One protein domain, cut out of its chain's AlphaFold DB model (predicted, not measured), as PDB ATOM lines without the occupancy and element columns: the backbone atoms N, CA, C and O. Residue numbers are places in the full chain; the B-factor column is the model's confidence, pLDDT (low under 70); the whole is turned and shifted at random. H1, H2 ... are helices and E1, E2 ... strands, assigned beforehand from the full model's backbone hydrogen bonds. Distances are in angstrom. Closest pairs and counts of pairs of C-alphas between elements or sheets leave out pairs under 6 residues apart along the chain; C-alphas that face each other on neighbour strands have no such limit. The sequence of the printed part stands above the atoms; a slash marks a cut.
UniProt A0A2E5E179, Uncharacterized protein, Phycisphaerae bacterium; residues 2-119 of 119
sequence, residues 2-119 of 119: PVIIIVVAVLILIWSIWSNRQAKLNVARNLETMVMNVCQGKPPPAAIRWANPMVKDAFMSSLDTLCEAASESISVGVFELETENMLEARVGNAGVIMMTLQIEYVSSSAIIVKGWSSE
ATOM      1  N   PRO A   2     -59.242  55.437  49.556       61.47
ATOM      2  CA  PRO A   2     -59.526  55.498  48.108       61.47
ATOM      3  C   PRO A   2     -58.367  56.063  47.263       61.47
ATOM      4  O   PRO A   2     -58.138  55.611  46.148       61.47
ATOM      5  N   VAL A   3     -57.579  56.989  47.817       65.56
ATOM      6  CA  VAL A   3     -56.433  57.610  47.122       65.56
ATOM      7  C   VAL A   3     -55.359  56.583  46.739       65.56
ATOM      8  O   VAL A   3     -54.807  56.654  45.648       65.56
ATOM      9  N   ILE A   4     -55.102  55.586  47.592       69.38
ATOM     10  CA  ILE A   4     -54.084  54.554  47.334       69.38
ATOM     11  C   ILE A   4     -54.515  53.655  46.168       69.38
ATOM     12  O   ILE A   4     -53.697  53.323  45.318       69.38
ATOM     13  N   ILE A   5     -55.806  53.320  46.080       70.81
ATOM     14  CA  ILE A   5     -56.352  52.489  44.996       70.81
ATOM     15  C   ILE A   5     -56.217  53.210  43.649       70.81
ATOM     16  O   ILE A   5     -55.798  52.600  42.669       70.81
ATOM     17  N   ILE A   6     -56.498  54.517  43.610       70.75
ATOM     18  CA  ILE A   6     -56.358  55.333  42.395       70.75
ATOM     19  C   ILE A   6     -54.891  55.397  41.956       70.75
ATOM     20  O   ILE A   6     -54.597  55.183  40.784       70.75
ATOM     21  N   VAL A   7     -53.958  55.628  42.886       72.00
ATOM     22  CA  VAL A   7     -52.521  55.682  42.569       72.00
ATOM     23  C   VAL A   7     -52.020  54.340  42.034       72.00
ATOM     24  O   VAL A   7     -51.326  54.309  41.022       72.00
ATOM     25  N   VAL A   8     -52.411  53.223  42.655       74.12
ATOM     26  CA  VAL A   8     -52.029  51.881  42.191       74.12
ATOM     27  C   VAL A   8     -52.612  51.589  40.805       74.12
ATOM     28  O   VAL A   8     -51.888  51.115  39.934       74.12
ATOM     29  N   ALA A   9     -53.878  51.929  40.558       70.19
ATOM     30  CA  ALA A   9     -54.507  51.739  39.250       70.19
ATOM     31  C   ALA A   9     -53.821  52.565  38.148       70.19
ATOM     32  O   ALA A   9     -53.549  52.048  37.065       70.19
ATOM     33  N   VAL A  10     -53.477  53.825  38.432       76.19
ATOM     34  CA  VAL A  10     -52.752  54.695  37.491       76.19
ATOM     35  C   VAL A  10     -51.354  54.147  37.199       76.19
ATOM     36  O   VAL A  10     -50.946  54.109  36.041       76.19
ATOM     37  N   LEU A  11     -50.635  53.664  38.214       71.06
ATOM     38  CA  LEU A  11     -49.316  53.052  38.028       71.06
ATOM     39  C   LEU A  11     -49.382  51.784  37.166       71.06
ATOM     40  O   LEU A  11     -48.535  51.607  36.292       71.06
ATOM     41  N   ILE A  12     -50.402  50.940  37.351       70.69
ATOM     42  CA  ILE A  12     -50.617  49.741  36.523       70.69
ATOM     43  C   ILE A  12     -50.904  50.127  35.067       70.69
ATOM     44  O   ILE A  12     -50.337  49.527  34.154       70.69
ATOM     45  N   LEU A  13     -51.738  51.146  34.832       69.00
ATOM     46  CA  LEU A  13     -52.045  51.623  33.479       69.00
ATOM     47  C   LEU A  13     -50.804  52.190  32.780       69.00
ATOM     48  O   LEU A  13     -50.530  51.832  31.637       69.00
ATOM     49  N   ILE A  14     -50.017  53.019  33.471       73.19
ATOM     50  CA  ILE A  14     -48.772  53.582  32.924       73.19
ATOM     51  C   ILE A  14     -47.779  52.464  32.588       73.19
ATOM     52  O   ILE A  14     -47.164  52.483  31.520       73.19
ATOM     53  N   TRP A  15     -47.645  51.471  33.469       67.12
ATOM     54  CA  TRP A  15     -46.748  50.342  33.247       67.12
ATOM     55  C   TRP A  15     -47.205  49.463  32.076       67.12
ATOM     56  O   TRP A  15     -46.385  49.084  31.243       67.12
ATOM     57  N   SER A  16     -48.512  49.217  31.954       67.44
ATOM     58  CA  SER A  16     -49.108  48.485  30.830       67.44
ATOM     59  C   SER A  16     -48.840  49.176  29.488       67.44
ATOM     60  O   SER A  16     -48.336  48.555  28.550       67.44
ATOM     61  N   ILE A  17     -49.071  50.492  29.413       70.75
ATOM     62  CA  ILE A  17     -48.823  51.293  28.204       70.75
ATOM     63  C   ILE A  17     -47.337  51.271  27.830       70.75
ATOM     64  O   ILE A  17     -46.980  51.085  26.663       70.75
ATOM     65  N   TRP A  18     -46.454  51.446  28.815       69.00
ATOM     66  CA  TRP A  18     -45.014  51.434  28.584       69.00
ATOM     67  C   TRP A  18     -44.515  50.057  28.128       69.00
ATOM     68  O   TRP A  18     -43.746  49.971  27.170       69.00
ATOM     69  N   SER A  19     -45.005  48.983  28.752       69.00
ATOM     70  CA  SER A  19     -44.683  47.602  28.386       69.00
ATOM     71  C   SER A  19     -45.103  47.287  26.948       69.00
ATOM     72  O   SER A  19     -44.307  46.744  26.180       69.00
ATOM     73  N   ASN A  20     -46.312  47.691  26.538       68.56
ATOM     74  CA  ASN A  20     -46.782  47.482  25.165       68.56
ATOM     75  C   ASN A  20     -45.923  48.272  24.153       68.56
ATOM     76  O   ASN A  20     -45.517  47.758  23.110       68.56
ATOM     77  N   ARG A  21     -45.528  49.508  24.492       71.06
ATOM     78  CA  ARG A  21     -44.632  50.308  23.640       71.06
ATOM     79  C   ARG A  21     -43.247  49.671  23.474       71.06
ATOM     80  O   ARG A  21     -42.714  49.674  22.366       71.06
ATOM     81  N   GLN A  22     -42.666  49.123  24.542       70.75
ATOM     82  CA  GLN A  22     -41.381  48.414  24.474       70.75
ATOM     83  C   GLN A  22     -41.477  47.138  23.628       70.75
ATOM     84  O   GLN A  22     -40.589  46.879  22.817       70.75
ATOM     85  N   ALA A  23     -42.570  46.378  23.753       68.81
ATOM     86  CA  ALA A  23     -42.808  45.186  22.942       68.81
ATOM     87  C   ALA A  23     -42.811  45.507  21.437       68.81
ATOM     88  O   ALA A  23     -42.092  44.869  20.669       68.81
ATOM     89  N   LYS A  24     -43.527  46.559  21.021       72.25
ATOM     90  CA  LYS A  24     -43.575  47.003  19.616       72.25
ATOM     91  C   LYS A  24     -42.210  47.442  19.086       72.25
ATOM     92  O   LYS A  24     -41.834  47.075  17.976       72.25
ATOM     93  N   LEU A  25     -41.445  48.184  19.889       75.00
ATOM     94  CA  LEU A  25     -40.084  48.593  19.525       75.00
ATOM     95  C   LEU A  25     -39.147  47.391  19.355       75.00
ATOM     96  O   LEU A  25     -38.328  47.380  18.439       75.00
ATOM     97  N   ASN A  26     -39.276  46.370  20.202       77.81
ATOM     98  CA  ASN A  26     -38.482  45.148  20.081       77.81
ATOM     99  C   ASN A  26     -38.836  44.364  18.813       77.81
ATOM    100  O   ASN A  26     -37.938  43.892  18.122       77.81
ATOM    101  N   VAL A  27     -40.125  44.268  18.472       77.94
ATOM    102  CA  VAL A  27     -40.591  43.636  17.225       77.94
ATOM    103  C   VAL A  27     -40.026  44.376  16.012       77.94
ATOM    104  O   VAL A  27     -39.442  43.738  15.138       77.94
ATOM    105  N   ALA A  28     -40.118  45.710  15.995       78.19
ATOM    106  CA  ALA A  28     -39.576  46.535  14.916       78.19
ATOM    107  C   ALA A  28     -38.069  46.307  14.732       78.19
ATOM    108  O   ALA A  28     -37.627  46.001  13.630       78.19
ATOM    109  N   ARG A  29     -37.291  46.346  15.823       80.38
ATOM    110  CA  ARG A  29     -35.839  46.096  15.794       80.38
ATOM    111  C   ARG A  29     -35.481  44.690  15.327       80.38
ATOM    112  O   ARG A  29     -34.523  44.522  14.577       80.38
ATOM    113  N   ASN A  30     -36.221  43.676  15.773       82.38
ATOM    114  CA  ASN A  30     -35.980  42.291  15.367       82.38
ATOM    115  C   ASN A  30     -36.231  42.101  13.870       82.38
ATOM    116  O   ASN A  30     -35.449  41.426  13.203       82.38
ATOM    117  N   LEU A  31     -37.293  42.712  13.344       81.38
ATOM    118  CA  LEU A  31     -37.603  42.685  11.919       81.38
ATOM    119  C   LEU A  31     -36.588  43.470  11.106       81.38
ATOM    120  O   LEU A  31     -36.090  42.950  10.123       81.38
ATOM    121  N   GLU A  32     -36.223  44.674  11.530       81.75
ATOM    122  CA  GLU A  32     -35.188  45.465  10.863       81.75
ATOM    123  C   GLU A  32     -33.869  44.683  10.805       81.75
ATOM    124  O   GLU A  32     -33.279  44.523   9.739       81.75
ATOM    125  N   THR A  33     -33.469  44.068  11.921       83.38
ATOM    126  CA  THR A  33     -32.290  43.190  11.975       83.38
ATOM    127  C   THR A  33     -32.433  41.987  11.044       83.38
ATOM    128  O   THR A  33     -31.465  41.591  10.401       83.38
ATOM    129  N   MET A  34     -33.623  41.390  10.956       84.00
ATOM    130  CA  MET A  34     -33.894  40.284  10.039       84.00
ATOM    131  C   MET A  34     -33.729  40.707   8.586       84.00
ATOM    132  O   MET A  34     -33.010  40.034   7.856       84.00
ATOM    133  N   VAL A  35     -34.369  41.805   8.185       83.81
ATOM    134  CA  VAL A  35     -34.298  42.325   6.820       83.81
ATOM    135  C   VAL A  35     -32.845  42.638   6.460       83.81
ATOM    136  O   VAL A  35     -32.340  42.156   5.451       83.81
ATOM    137  N   MET A  36     -32.128  43.336   7.342       83.31
ATOM    138  CA  MET A  36     -30.716  43.657   7.137       83.31
ATOM    139  C   MET A  36     -29.826  42.412   7.065       83.31
ATOM    140  O   MET A  36     -28.914  42.364   6.244       83.31
ATOM    141  N   ASN A  37     -30.070  41.397   7.899       85.44
ATOM    142  CA  ASN A  37     -29.313  40.148   7.853       85.44
ATOM    143  C   ASN A  37     -29.526  39.423   6.527       85.44
ATOM    144  O   ASN A  37     -28.546  39.033   5.899       85.44
ATOM    145  N   VAL A  38     -30.776  39.273   6.094       84.06
ATOM    146  CA  VAL A  38     -31.092  38.568   4.848       84.06
ATOM    147  C   VAL A  38     -30.528  39.326   3.644       84.06
ATOM    148  O   VAL A  38     -29.854  38.703   2.829       84.06
ATOM    149  N   CYS A  39     -30.635  40.660   3.596       83.06
ATOM    150  CA  CYS A  39     -29.982  41.461   2.551       83.06
ATOM    151  C   CYS A  39     -28.448  41.342   2.549       83.06
ATOM    152  O   CYS A  39     -27.806  41.564   1.527       83.06
ATOM    153  N   GLN A  40     -27.837  40.979   3.679       83.38
ATOM    154  CA  GLN A  40     -26.403  40.689   3.790       83.38
ATOM    155  C   GLN A  40     -26.060  39.206   3.549       83.38
ATOM    156  O   GLN A  40     -24.917  38.805   3.782       83.38
ATOM    157  N   GLY A  41     -27.023  38.369   3.149       79.81
ATOM    158  CA  GLY A  41     -26.839  36.925   2.964       79.81
ATOM    159  C   GLY A  41     -26.689  36.135   4.270       79.81
ATOM    160  O   GLY A  41     -26.209  35.000   4.265       79.81
ATOM    161  N   LYS A  42     -27.064  36.722   5.412       83.50
ATOM    162  CA  LYS A  42     -27.054  36.077   6.732       83.50
ATOM    163  C   LYS A  42     -28.429  35.483   7.052       83.50
ATOM    164  O   LYS A  42     -29.454  36.023   6.641       83.50
ATOM    165  N   PRO A  43     -28.483  34.398   7.843       78.75
ATOM    166  CA  PRO A  43     -29.753  33.818   8.252       78.75
ATOM    167  C   PRO A  43     -30.561  34.777   9.149       78.75
ATOM    168  O   PRO A  43     -29.980  35.577   9.896       78.75
ATOM    169  N   PRO A  44     -31.904  34.677   9.129       78.50
ATOM    170  CA  PRO A  44     -32.762  35.444  10.022       78.50
ATOM    171  C   PRO A  44     -32.494  35.080  11.497       78.50
ATOM    172  O   PRO A  44     -32.134  33.938  11.801       78.50
ATOM    173  N   PRO A  45     -32.669  36.028  12.434       77.69
ATOM    174  CA  PRO A  45     -32.439  35.785  13.853       77.69
ATOM    175  C   PRO A  45     -33.373  34.701  14.413       77.69
ATOM    176  O   PRO A  45     -34.556  34.646  14.081       77.69
ATOM    177  N   ALA A  46     -32.858  33.874  15.333       71.50
ATOM    178  CA  ALA A  46     -33.582  32.745  15.939       71.50
ATOM    179  C   ALA A  46     -34.854  33.143  16.718       71.50
ATOM    180  O   ALA A  46     -35.704  32.301  17.001       71.50
ATOM    181  N   ALA A  47     -34.992  34.430  17.048       75.06
ATOM    182  CA  ALA A  47     -36.175  35.018  17.668       75.06
ATOM    183  C   ALA A  47     -37.417  35.024  16.751       75.06
ATOM    184  O   ALA A  47     -38.532  35.240  17.231       75.06
ATOM    185  N   ILE A  48     -37.238  34.798  15.444       79.75
ATOM    186  CA  ILE A  48     -38.308  34.861  14.447       79.75
ATOM    187  C   ILE A  48     -38.688  33.455  14.018       79.75
ATOM    188  O   ILE A  48     -37.893  32.706  13.445       79.75
ATOM    189  N   ARG A  49     -39.940  33.104  14.286       84.88
ATOM    190  CA  ARG A  49     -40.549  31.851  13.857       84.88
ATOM    191  C   ARG A  49     -41.572  32.147  12.768       84.88
ATOM    192  O   ARG A  49     -42.181  33.209  12.739       84.88
ATOM    193  N   TRP A  50     -41.766  31.188  11.879       84.25
ATOM    194  CA  TRP A  50     -42.703  31.294  10.765       84.25
ATOM    195  C   TRP A  50     -43.844  30.318  11.013       84.25
ATOM    196  O   TRP A  50     -43.587  29.162  11.348       84.25
ATOM    197  N   ALA A  51     -45.088  30.772  10.872       84.31
ATOM    198  CA  ALA A  51     -46.252  29.902  11.030       84.31
ATOM    199  C   ALA A  51     -46.319  28.839   9.923       84.31
ATOM    200  O   ALA A  51     -46.786  27.728  10.158       84.31
ATOM    201  N   ASN A  52     -45.832  29.174   8.724       83.75
ATOM    202  CA  ASN A  52     -45.813  28.287   7.567       83.75
ATOM    203  C   ASN A  52     -44.521  28.513   6.750       83.75
ATOM    204  O   ASN A  52     -44.164  29.671   6.514       83.75
ATOM    205  N   PRO A  53     -43.824  27.451   6.293       83.62
ATOM    206  CA  PRO A  53     -42.691  27.580   5.374       83.62
ATOM    207  C   PRO A  53     -43.028  28.352   4.089       83.62
ATOM    208  O   PRO A  53     -42.200  29.128   3.636       83.62
ATOM    209  N   MET A  54     -44.252  28.252   3.558       83.62
ATOM    210  CA  MET A  54     -44.666  29.028   2.379       83.62
ATOM    211  C   MET A  54     -44.618  30.541   2.625       83.62
ATOM    212  O   MET A  54     -44.209  31.295   1.749       83.62
ATOM    213  N   VAL A  55     -45.003  30.988   3.826       82.19
ATOM    214  CA  VAL A  55     -44.945  32.410   4.208       82.19
ATOM    215  C   VAL A  55     -43.495  32.867   4.317       82.19
ATOM    216  O   VAL A  55     -43.169  33.967   3.886       82.19
ATOM    217  N   LYS A  56     -42.621  32.008   4.853       83.94
ATOM    218  CA  LYS A  56     -41.182  32.269   4.905       83.94
ATOM    219  C   LYS A  56     -40.603  32.421   3.502       83.94
ATOM    220  O   LYS A  56     -39.929  33.408   3.248       83.94
ATOM    221  N   ASP A  57     -40.854  31.467   2.614       84.31
ATOM    222  CA  ASP A  57     -40.242  31.455   1.285       84.31
ATOM    223  C   ASP A  57     -40.749  32.622   0.424       84.31
ATOM    224  O   ASP A  57     -39.950  33.299  -0.221       84.31
ATOM    225  N   ALA A  58     -42.052  32.927   0.485       83.56
ATOM    226  CA  ALA A  58     -42.629  34.089  -0.191       83.56
ATOM    227  C   ALA A  58     -42.045  35.405   0.340       83.56
ATOM    228  O   ALA A  58     -41.610  36.250  -0.441       83.56
ATOM    229  N   PHE A  59     -41.957  35.546   1.666       85.06
ATOM    230  CA  PHE A  59     -41.335  36.712   2.279       85.06
ATOM    231  C   PHE A  59     -39.875  36.875   1.853       85.06
ATOM    232  O   PHE A  59     -39.484  37.974   1.484       85.06
ATOM    233  N   MET A  60     -39.078  35.801   1.887       84.38
ATOM    234  CA  MET A  60     -37.665  35.853   1.492       84.38
ATOM    235  C   MET A  60     -37.520  36.258   0.025       84.38
ATOM    236  O   MET A  60     -36.723  37.136  -0.275       84.38
ATOM    237  N   SER A  61     -38.356  35.718  -0.867       84.75
ATOM    238  CA  SER A  61     -38.344  36.094  -2.283       84.75
ATOM    239  C   SER A  61     -38.661  37.575  -2.508       84.75
ATOM    240  O   SER A  61     -38.050  38.199  -3.371       84.75
ATOM    241  N   SER A  62     -39.610  38.148  -1.766       83.69
ATOM    242  CA  SER A  62     -39.916  39.584  -1.850       83.69
ATOM    243  C   SER A  62     -38.907  40.451  -1.119       83.69
ATOM    244  O   SER A  62     -38.797  41.647  -1.385       83.69
ATOM    245  N   LEU A  63     -38.185  39.871  -0.167       83.62
ATOM    246  CA  LEU A  63     -37.094  40.561   0.475       83.62
ATOM    247  C   LEU A  63     -35.900  40.666  -0.465       83.62
ATOM    248  O   LEU A  63     -35.323  41.738  -0.535       83.62
ATOM    249  N   ASP A  64     -35.577  39.615  -1.217       83.06
ATOM    250  CA  ASP A  64     -34.488  39.630  -2.197       83.06
ATOM    251  C   ASP A  64     -34.685  40.756  -3.222       83.06
ATOM    252  O   ASP A  64     -33.772  41.549  -3.453       83.06
ATOM    253  N   THR A  65     -35.908  40.925  -3.742       80.75
ATOM    254  CA  THR A  65     -36.230  42.045  -4.644       80.75
ATOM    255  C   THR A  65     -36.095  43.403  -3.956       80.75
ATOM    256  O   THR A  65     -35.655  44.373  -4.575       80.75
ATOM    257  N   LEU A  66     -36.437  43.491  -2.667       80.50
ATOM    258  CA  LEU A  66     -36.253  44.706  -1.879       80.50
ATOM    259  C   LEU A  66     -34.769  44.986  -1.618       80.50
ATOM    260  O   LEU A  66     -34.364  46.135  -1.712       80.50
ATOM    261  N   CYS A  67     -33.952  43.968  -1.350       82.44
ATOM    262  CA  CYS A  67     -32.514  44.090  -1.130       82.44
ATOM    263  C   CYS A  67     -31.772  44.509  -2.407       82.44
ATOM    264  O   CYS A  67     -30.817  45.278  -2.327       82.44
ATOM    265  N   GLU A  68     -32.219  44.046  -3.577       78.12
ATOM    266  CA  GLU A  68     -31.697  44.484  -4.877       78.12
ATOM    267  C   GLU A  68     -32.106  45.928  -5.211       78.12
ATOM    268  O   GLU A  68     -31.310  46.689  -5.765       78.12
ATOM    269  N   ALA A  69     -33.333  46.326  -4.856       71.00
ATOM    270  CA  ALA A  69     -33.854  47.675  -5.088       71.00
ATOM    271  C   ALA A  69     -33.426  48.700  -4.017       71.00
ATOM    272  O   ALA A  69     -33.522  49.911  -4.239       71.00
ATOM    273  N   ALA A  70     -32.978  48.246  -2.845       63.34
ATOM    274  CA  ALA A  70     -32.565  49.085  -1.728       63.34
ATOM    275  C   ALA A  70     -31.157  49.649  -1.952       63.34
ATOM    276  O   ALA A  70     -30.168  49.176  -1.398       63.34
ATOM    277  N   SER A  71     -31.072  50.719  -2.743       59.28
ATOM    278  CA  SER A  71     -29.943  51.656  -2.679       59.28
ATOM    279  C   SER A  71     -30.017  52.571  -1.444       59.28
ATOM    280  O   SER A  71     -29.006  53.156  -1.053       59.28
ATOM    281  N   GLU A  72     -31.199  52.681  -0.824       61.16
ATOM    282  CA  GLU A  72     -31.518  53.535   0.326       61.16
ATOM    283  C   GLU A  72     -31.866  52.735   1.596       61.16
ATOM    284  O   GLU A  72     -32.044  51.516   1.581       61.16
ATOM    285  N   SER A  73     -31.930  53.440   2.734       71.00
ATOM    286  CA  SER A  73     -32.220  52.867   4.050       71.00
ATOM    287  C   SER A  73     -33.610  52.224   4.106       71.00
ATOM    288  O   SER A  73     -34.628  52.907   3.969       71.00
ATOM    289  N   ILE A  74     -33.644  50.923   4.387       79.69
ATOM    290  CA  ILE A  74     -34.869  50.164   4.641       79.69
ATOM    291  C   ILE A  74     -35.532  50.689   5.920       79.69
ATOM    292  O   ILE A  74     -34.869  50.921   6.928       79.69
ATOM    293  N   SER A  75     -36.851  50.853   5.886       79.50
ATOM    294  CA  SER A  75     -37.659  51.285   7.028       79.50
ATOM    295  C   SER A  75     -38.650  50.197   7.432       79.50
ATOM    296  O   SER A  75     -39.236  49.529   6.579       79.50
ATOM    297  N   VAL A  76     -38.842  50.015   8.741       81.75
ATOM    298  CA  VAL A  76     -39.804  49.056   9.298       81.75
ATOM    299  C   VAL A  76     -40.727  49.773  10.279       81.75
ATOM    300  O   VAL A  76     -40.285  50.281  11.308       81.75
ATOM    301  N   GLY A  77     -42.020  49.812   9.967       80.50
ATOM    302  CA  GLY A  77     -43.069  50.328  10.846       80.50
ATOM    303  C   GLY A  77     -43.875  49.186  11.450       80.50
ATOM    304  O   GLY A  77     -44.260  48.276  10.729       80.50
ATOM    305  N   VAL A  78     -44.152  49.220  12.755       81.75
ATOM    306  CA  VAL A  78     -44.991  48.213  13.427       81.75
ATOM    307  C   VAL A  78     -46.239  48.878  13.990       81.75
ATOM    308  O   VAL A  78     -46.153  49.825  14.774       81.75
ATOM    309  N   PHE A  79     -47.391  48.352  13.602       80.38
ATOM    310  CA  PHE A  79     -48.722  48.818  13.951       80.38
ATOM    311  C   PHE A  79     -49.448  47.729  14.741       80.38
ATOM    312  O   PHE A  79     -49.180  46.540  14.586       80.38
ATOM    313  N   GLU A  80     -50.335  48.134  15.643       73.62
ATOM    314  CA  GLU A  80     -51.178  47.191  16.379       73.62
ATOM    315  C   GLU A  80     -52.400  46.881  15.527       73.62
ATOM    316  O   GLU A  80     -53.073  47.807  15.070       73.62
ATOM    317  N   LEU A  81     -52.660  45.597  15.295       73.94
ATOM    318  CA  LEU A  81     -53.921  45.167  14.721       73.94
ATOM    319  C   LEU A  81     -54.911  45.039  15.883       73.94
ATOM    320  O   LEU A  81     -54.595  44.441  16.909       73.94
ATOM    321  N   GLU A  82     -56.113  45.597  15.740       61.50
ATOM    322  CA  GLU A  82     -57.136  45.575  16.803       61.50
ATOM    323  C   GLU A  82     -57.641  44.154  17.137       61.50
ATOM    324  O   GLU A  82     -58.429  43.961  18.062       61.50
ATOM    325  N   THR A  83     -57.177  43.142  16.403       54.72
ATOM    326  CA  THR A  83     -57.554  41.739  16.535       54.72
ATOM    327  C   THR A  83     -56.446  40.905  17.197       54.72
ATOM    328  O   THR A  83     -55.308  40.852  16.742       54.72
ATOM    329  N   GLU A  84     -56.804  40.232  18.298       61.09
ATOM    330  CA  GLU A  84     -56.103  39.086  18.914       61.09
ATOM    331  C   GLU A  84     -54.562  39.155  19.005       61.09
ATOM    332  O   GLU A  84     -53.866  38.296  18.465       61.09
ATOM    333  N   ASN A  85     -53.996  40.132  19.729       69.31
ATOM    334  CA  ASN A  85     -52.539  40.242  19.965       69.31
ATOM    335  C   ASN A  85     -51.682  40.202  18.679       69.31
ATOM    336  O   ASN A  85     -50.502  39.825  18.717       69.31
ATOM    337  N   MET A  86     -52.267  40.579  17.542       77.19
ATOM    338  CA  MET A  86     -51.567  40.641  16.271       77.19
ATOM    339  C   MET A  86     -50.983  42.033  16.049       77.19
ATOM    340  O   MET A  86     -51.569  43.066  16.366       77.19
ATOM    341  N   LEU A  87     -49.785  42.046  15.489       82.38
ATOM    342  CA  LEU A  87     -49.073  43.228  15.051       82.38
ATOM    343  C   LEU A  87     -48.926  43.160  13.537       82.38
ATOM    344  O   LEU A  87     -48.654  42.103  12.968       82.38
ATOM    345  N   GLU A  88     -49.072  44.299  12.890       85.62
ATOM    346  CA  GLU A  88     -48.801  44.457  11.473       85.62
ATOM    347  C   GLU A  88     -47.465  45.167  11.314       85.62
ATOM    348  O   GLU A  88     -47.297  46.290  11.783       85.62
ATOM    349  N   ALA A  89     -46.499  44.525  10.670       84.19
ATOM    350  CA  ALA A  89     -45.240  45.166  10.347       84.19
ATOM    351  C   ALA A  89     -45.157  45.478   8.860       84.19
ATOM    352  O   ALA A  89     -45.266  44.593   8.021       84.19
ATOM    353  N   ARG A  90     -44.927  46.743   8.539       86.25
ATOM    354  CA  ARG A  90     -44.757  47.236   7.178       86.25
ATOM    355  C   ARG A  90     -43.281  47.476   6.939       86.25
ATOM    356  O   ARG A  90     -42.653  48.212   7.699       86.25
ATOM    357  N   VAL A  91     -42.737  46.855   5.902       84.81
ATOM    358  CA  VAL A  91     -41.363  47.085   5.454       84.81
ATOM    359  C   VAL A  91     -41.430  47.887   4.164       84.81
ATOM    360  O   VAL A  91     -42.190  47.565   3.246       84.81
ATOM    361  N   GLY A  92     -40.646  48.954   4.114       82.31
ATOM    362  CA  GLY A  92     -40.644  49.887   3.003       82.31
ATOM    363  C   GLY A  92     -39.266  50.448   2.704       82.31
ATOM    364  O   GLY A  92     -38.357  50.394   3.533       82.31
ATOM    365  N   ASN A  93     -39.134  51.024   1.517       82.94
ATOM    366  CA  ASN A  93     -37.935  51.700   1.039       82.94
ATOM    367  C   ASN A  93     -38.318  53.116   0.586       82.94
ATOM    368  O   ASN A  93     -39.354  53.284  -0.054       82.94
ATOM    369  N   ALA A  94     -37.531  54.131   0.949       76.25
ATOM    370  CA  ALA A  94     -37.767  55.529   0.563       76.25
ATOM    371  C   ALA A  94     -39.190  56.068   0.872       76.25
ATOM    372  O   ALA A  94     -39.720  56.920   0.161       76.25
ATOM    373  N   GLY A  95     -39.843  55.558   1.925       70.75
ATOM    374  CA  GLY A  95     -41.217  55.933   2.294       70.75
ATOM    375  C   GLY A  95     -42.331  55.209   1.525       70.75
ATOM    376  O   GLY A  95     -43.502  55.462   1.797       70.75
ATOM    377  N   VAL A  96     -41.994  54.287   0.619       80.19
ATOM    378  CA  VAL A  96     -42.947  53.402  -0.066       80.19
ATOM    379  C   VAL A  96     -43.049  52.084   0.694       80.19
ATOM    380  O   VAL A  96     -42.031  51.440   0.959       80.19
ATOM    381  N   ILE A  97     -44.269  51.682   1.055       81.69
ATOM    382  CA  ILE A  97     -44.536  50.366   1.643       81.69
ATOM    383  C   ILE A  97     -44.432  49.337   0.520       81.69
ATOM    384  O   ILE A  97     -45.075  49.480  -0.509       81.69
ATOM    385  N   MET A  98     -43.596  48.322   0.716       81.62
ATOM    386  CA  MET A  98     -43.375  47.265  -0.278       81.62
ATOM    387  C   MET A  98     -43.991  45.944   0.171       81.62
ATOM    388  O   MET A  98     -44.406  45.114  -0.633       81.62
ATOM    389  N   MET A  99     -44.014  45.717   1.484       85.94
ATOM    390  CA  MET A  99     -44.537  44.489   2.054       85.94
ATOM    391  C   MET A  99     -45.115  44.730   3.442       85.94
ATOM    392  O   MET A  99     -44.652  45.576   4.210       85.94
ATOM    393  N   THR A 100     -46.093  43.904   3.769       87.06
ATOM    394  CA  THR A 100     -46.800  43.889   5.036       87.06
ATOM    395  C   THR A 100     -46.751  42.479   5.613       87.06
ATOM    396  O   THR A 100     -47.023  41.490   4.936       87.06
ATOM    397  N   LEU A 101     -46.382  42.382   6.882       86.25
ATOM    398  CA  LEU A 101     -46.251  41.162   7.657       86.25
ATOM    399  C   LEU A 101     -47.284  41.158   8.772       86.25
ATOM    400  O   LEU A 101     -47.397  42.122   9.524       86.25
ATOM    401  N   GLN A 102     -47.978  40.038   8.933       87.50
ATOM    402  CA  GLN A 102     -48.814  39.794  10.101       87.50
ATOM    403  C   GLN A 102     -48.022  38.980  11.113       87.50
ATOM    404  O   GLN A 102     -47.534  37.887  10.810       87.50
ATOM    405  N   ILE A 103     -47.893  39.519  12.315       86.06
ATOM    406  CA  ILE A 103     -47.032  39.000  13.365       86.06
ATOM    407  C   ILE A 103     -47.871  38.740  14.600       86.06
ATOM    408  O   ILE A 103     -48.529  39.629  15.121       86.06
ATOM    409  N   GLU A 104     -47.803  37.525  15.111       82.88
ATOM    410  CA  GLU A 104     -48.318  37.192  16.425       82.88
ATOM    411  C   GLU A 104     -47.206  37.333  17.464       82.88
ATOM    412  O   GLU A 104     -46.101  36.787  17.325       82.88
ATOM    413  N   TYR A 105     -47.518  38.065  18.530       71.50
ATOM    414  CA  TYR A 105     -46.627  38.219  19.666       71.50
ATOM    415  C   TYR A 105     -46.839  37.077  20.667       71.50
ATOM    416  O   TYR A 105     -47.852  37.025  21.360       71.50
ATOM    417  N   VAL A 106     -45.876  36.152  20.750       71.00
ATOM    418  CA  VAL A 106     -45.991  34.961  21.616       71.00
ATOM    419  C   VAL A 106     -45.360  35.189  22.988       71.00
ATOM    420  O   VAL A 106     -45.852  34.684  23.994       71.00
ATOM    421  N   SER A 107     -44.248  35.926  23.056       65.81
ATOM    422  CA  SER A 107     -43.555  36.251  24.312       65.81
ATOM    423  C   SER A 107     -42.620  37.452  24.142       65.81
ATOM    424  O   SER A 107     -42.405  37.913  23.024       65.81
ATOM    425  N   SER A 108     -42.000  37.917  25.236       62.84
ATOM    426  CA  SER A 108     -41.090  39.078  25.273       62.84
ATOM    427  C   SER A 108     -39.925  39.061  24.274       62.84
ATOM    428  O   SER A 108     -39.315  40.102  24.040       62.84
ATOM    429  N   SER A 109     -39.604  37.901  23.696       64.50
ATOM    430  CA  SER A 109     -38.447  37.713  22.815       64.50
ATOM    431  C   SER A 109     -38.721  36.899  21.549       64.50
ATOM    432  O   SER A 109     -37.827  36.799  20.714       64.50
ATOM    433  N   ALA A 110     -39.923  36.339  21.375       71.06
ATOM    434  CA  ALA A 110     -40.239  35.480  20.235       71.06
ATOM    435  C   ALA A 110     -41.474  35.978  19.483       71.06
ATOM    436  O   ALA A 110     -42.541  36.164  20.078       71.06
ATOM    437  N   ILE A 111     -41.321  36.136  18.168       81.56
ATOM    438  CA  ILE A 111     -42.389  36.548  17.253       81.56
ATOM    439  C   ILE A 111     -42.695  35.434  16.255       81.56
ATOM    440  O   ILE A 111     -41.780  34.756  15.779       81.56
ATOM    441  N   ILE A 112     -43.977  35.238  15.947       83.44
ATOM    442  CA  ILE A 112     -44.418  34.332  14.884       83.44
ATOM    443  C   ILE A 112     -44.955  35.163  13.728       83.44
ATOM    444  O   ILE A 112     -45.942  35.871  13.879       83.44
ATOM    445  N   VAL A 113     -44.349  35.039  12.553       84.56
ATOM    446  CA  VAL A 113     -44.902  35.605  11.322       84.56
ATOM    447  C   VAL A 113     -45.987  34.664  10.802       84.56
ATOM    448  O   VAL A 113     -45.695  33.530  10.408       84.56
ATOM    449  N   LYS A 114     -47.244  35.115  10.840       84.94
ATOM    450  CA  LYS A 114     -48.427  34.359  10.399       84.94
ATOM    451  C   LYS A 114     -48.771  34.576   8.936       84.94
ATOM    452  O   LYS A 114     -49.235  33.647   8.283       84.94
ATOM    453  N   GLY A 115     -48.548  35.784   8.440       83.19
ATOM    454  CA  GLY A 115     -48.974  36.185   7.109       83.19
ATOM    455  C   GLY A 115     -48.021  37.190   6.491       83.19
ATOM    456  O   GLY A 115     -47.256  37.859   7.186       83.19
ATOM    457  N   TRP A 116     -48.087  37.272   5.172       85.50
ATOM    458  CA  TRP A 116     -47.312  38.183   4.350       85.50
ATOM    459  C   TRP A 116     -48.185  38.658   3.182       85.50
ATOM    460  O   TRP A 116     -49.002  37.893   2.671       85.50
ATOM    461  N   SER A 117     -47.998  39.912   2.784       82.88
ATOM    462  CA  SER A 117     -48.553  40.516   1.576       82.88
ATOM    463  C   SER A 117     -47.505  41.450   0.978       82.88
ATOM    464  O   SER A 117     -46.954  42.271   1.707       82.88
ATOM    465  N   SER A 118     -47.238  41.359  -0.321       79.81
ATOM    466  CA  SER A 118     -46.595  42.443  -1.081       79.81
ATOM    467  C   SER A 118     -47.651  43.410  -1.602       79.81
ATOM    468  O   SER A 118     -48.761  42.970  -1.917       79.81
ATOM    469  N   GLU A 119     -47.301  44.692  -1.694       68.25
ATOM    470  CA  GLU A 119     -48.057  45.677  -2.483       68.25
ATOM    471  C   GLU A 119     -47.557  45.747  -3.931       68.25
ATOM    472  O   GLU A 119     -46.362  45.448  -4.166       68.25
TER     473      GLU A 119
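What this domain is: This is residues 2 to 119 of the 119 residues of an uncharacterized protein of Phycisphaerae bacterium (UniProt A0A2E5E179). What does the model look like? A strongly twisted sheet of five strands curls round residues 20 to 36 of one very long helix, H1, and a shorter helix, H2, packs on the same face of the sheet and meets H1 at its residues 35 to 39. Residues 2 to 18 of H1 stick out from this body as a bare straight arm, which makes the length of the whole. What is it made of? The printed part has 118 residues with two named helices and five named strands, in the chain order H1 E1 H2 E2 E3 E4 E5; the class is mixed, helices and strands, and the sheet, also mixed, has the order E1 E5 E4 E3 E2. How large is it? It is only just loose, close to compact, with a radius of gyration of the C-alphas of 16.7 A, and it spans 61 by 29 by 24 A.

Where its parts are: Where are the strands of the sheet? E1 is residues 48 to 50, E2 is residues 74 to 80 and E3 is residues 86 to 93, with first to last C-alpha 6.8 A, 20.3 A and 23.2 A. E4, residues 96 to 107, is the longest strand at 29.8 A and bends by 59 degrees at residue 99. E5, residues 110 to 118, is 23.3 A long, bends by 59 degrees at residue 114 and ends with C-alpha 118 at (-46.595, 42.443, -1.081). Where are the helices? H1 is residues 2 to 39, 56.1 A long, from C-alpha 2 at (-59.526, 55.498, 48.108) to C-alpha 39 at (-29.982, 41.461, 2.551). H2 is residues 53 to 69, 24.3 A long.

How they stand to each other: How are the strands joined? E2, E3, E4 and E5 form a meander, each strand the antiparallel neighbour of the one before, and E2 and E3, E3 and E4, and E4 and E5 are hairpins. Across them N 77 and O 90 are 2.8 A apart, N 101 and O 89 are 2.7 A apart, and N 114 and O 102 are 2.8 A apart, within hydrogen-bond range. E1 is the parallel neighbour of E5, with N 49 and O 111 at 2.9 A, and E1 and E2 are the edge strands. How does H1 stand to the sheet? It is on the sheet, which curls round it; the closest C-alphas of H1 and E2 are those of Ala 28 and Val 78, 5.9 A apart, and those of H1 and E5 are Val 27 and Ile 111, 7.3 A apart. Where is H2? It is on the same face as H1, at a height over the sheet of 8.7 A, over E5, E4 and E3, and runs along the strands, at 6 degrees to E3 on the local plane; its closest C-alphas to E5 are those of Val 55 and Gly 115, 6.2 A apart. H1 with residues 35 to 39 alone touches H2 with residues 60 to 67 alone, at a steep tilt of 69 degrees, only just short of about perpendicular, and the closest C-alphas are those of Cys 39 and Cys 67, 5.2 A apart. In H1 and H2 every O i to N i+4 pair is within hydrogen-bond range.

The domain as a whole: How far does it reach? The two C-alphas farthest apart are those of Pro 2 and Glu 68, 60.9 A; without residues 2 to 18, which stand free, the body spans 34 by 28 by 22 A. Is anything missing, or loosely linked? The printed part, residues 2 to 119, has no cut, and no link is long: H1 to E1 is short and the others are tight. Where is confidence low? The mean pLDDT of the printed part is 77.3, and 21 residues are under 70, among them residues 2 to 4, 70 to 72, 82 to 85 and 107 to 109.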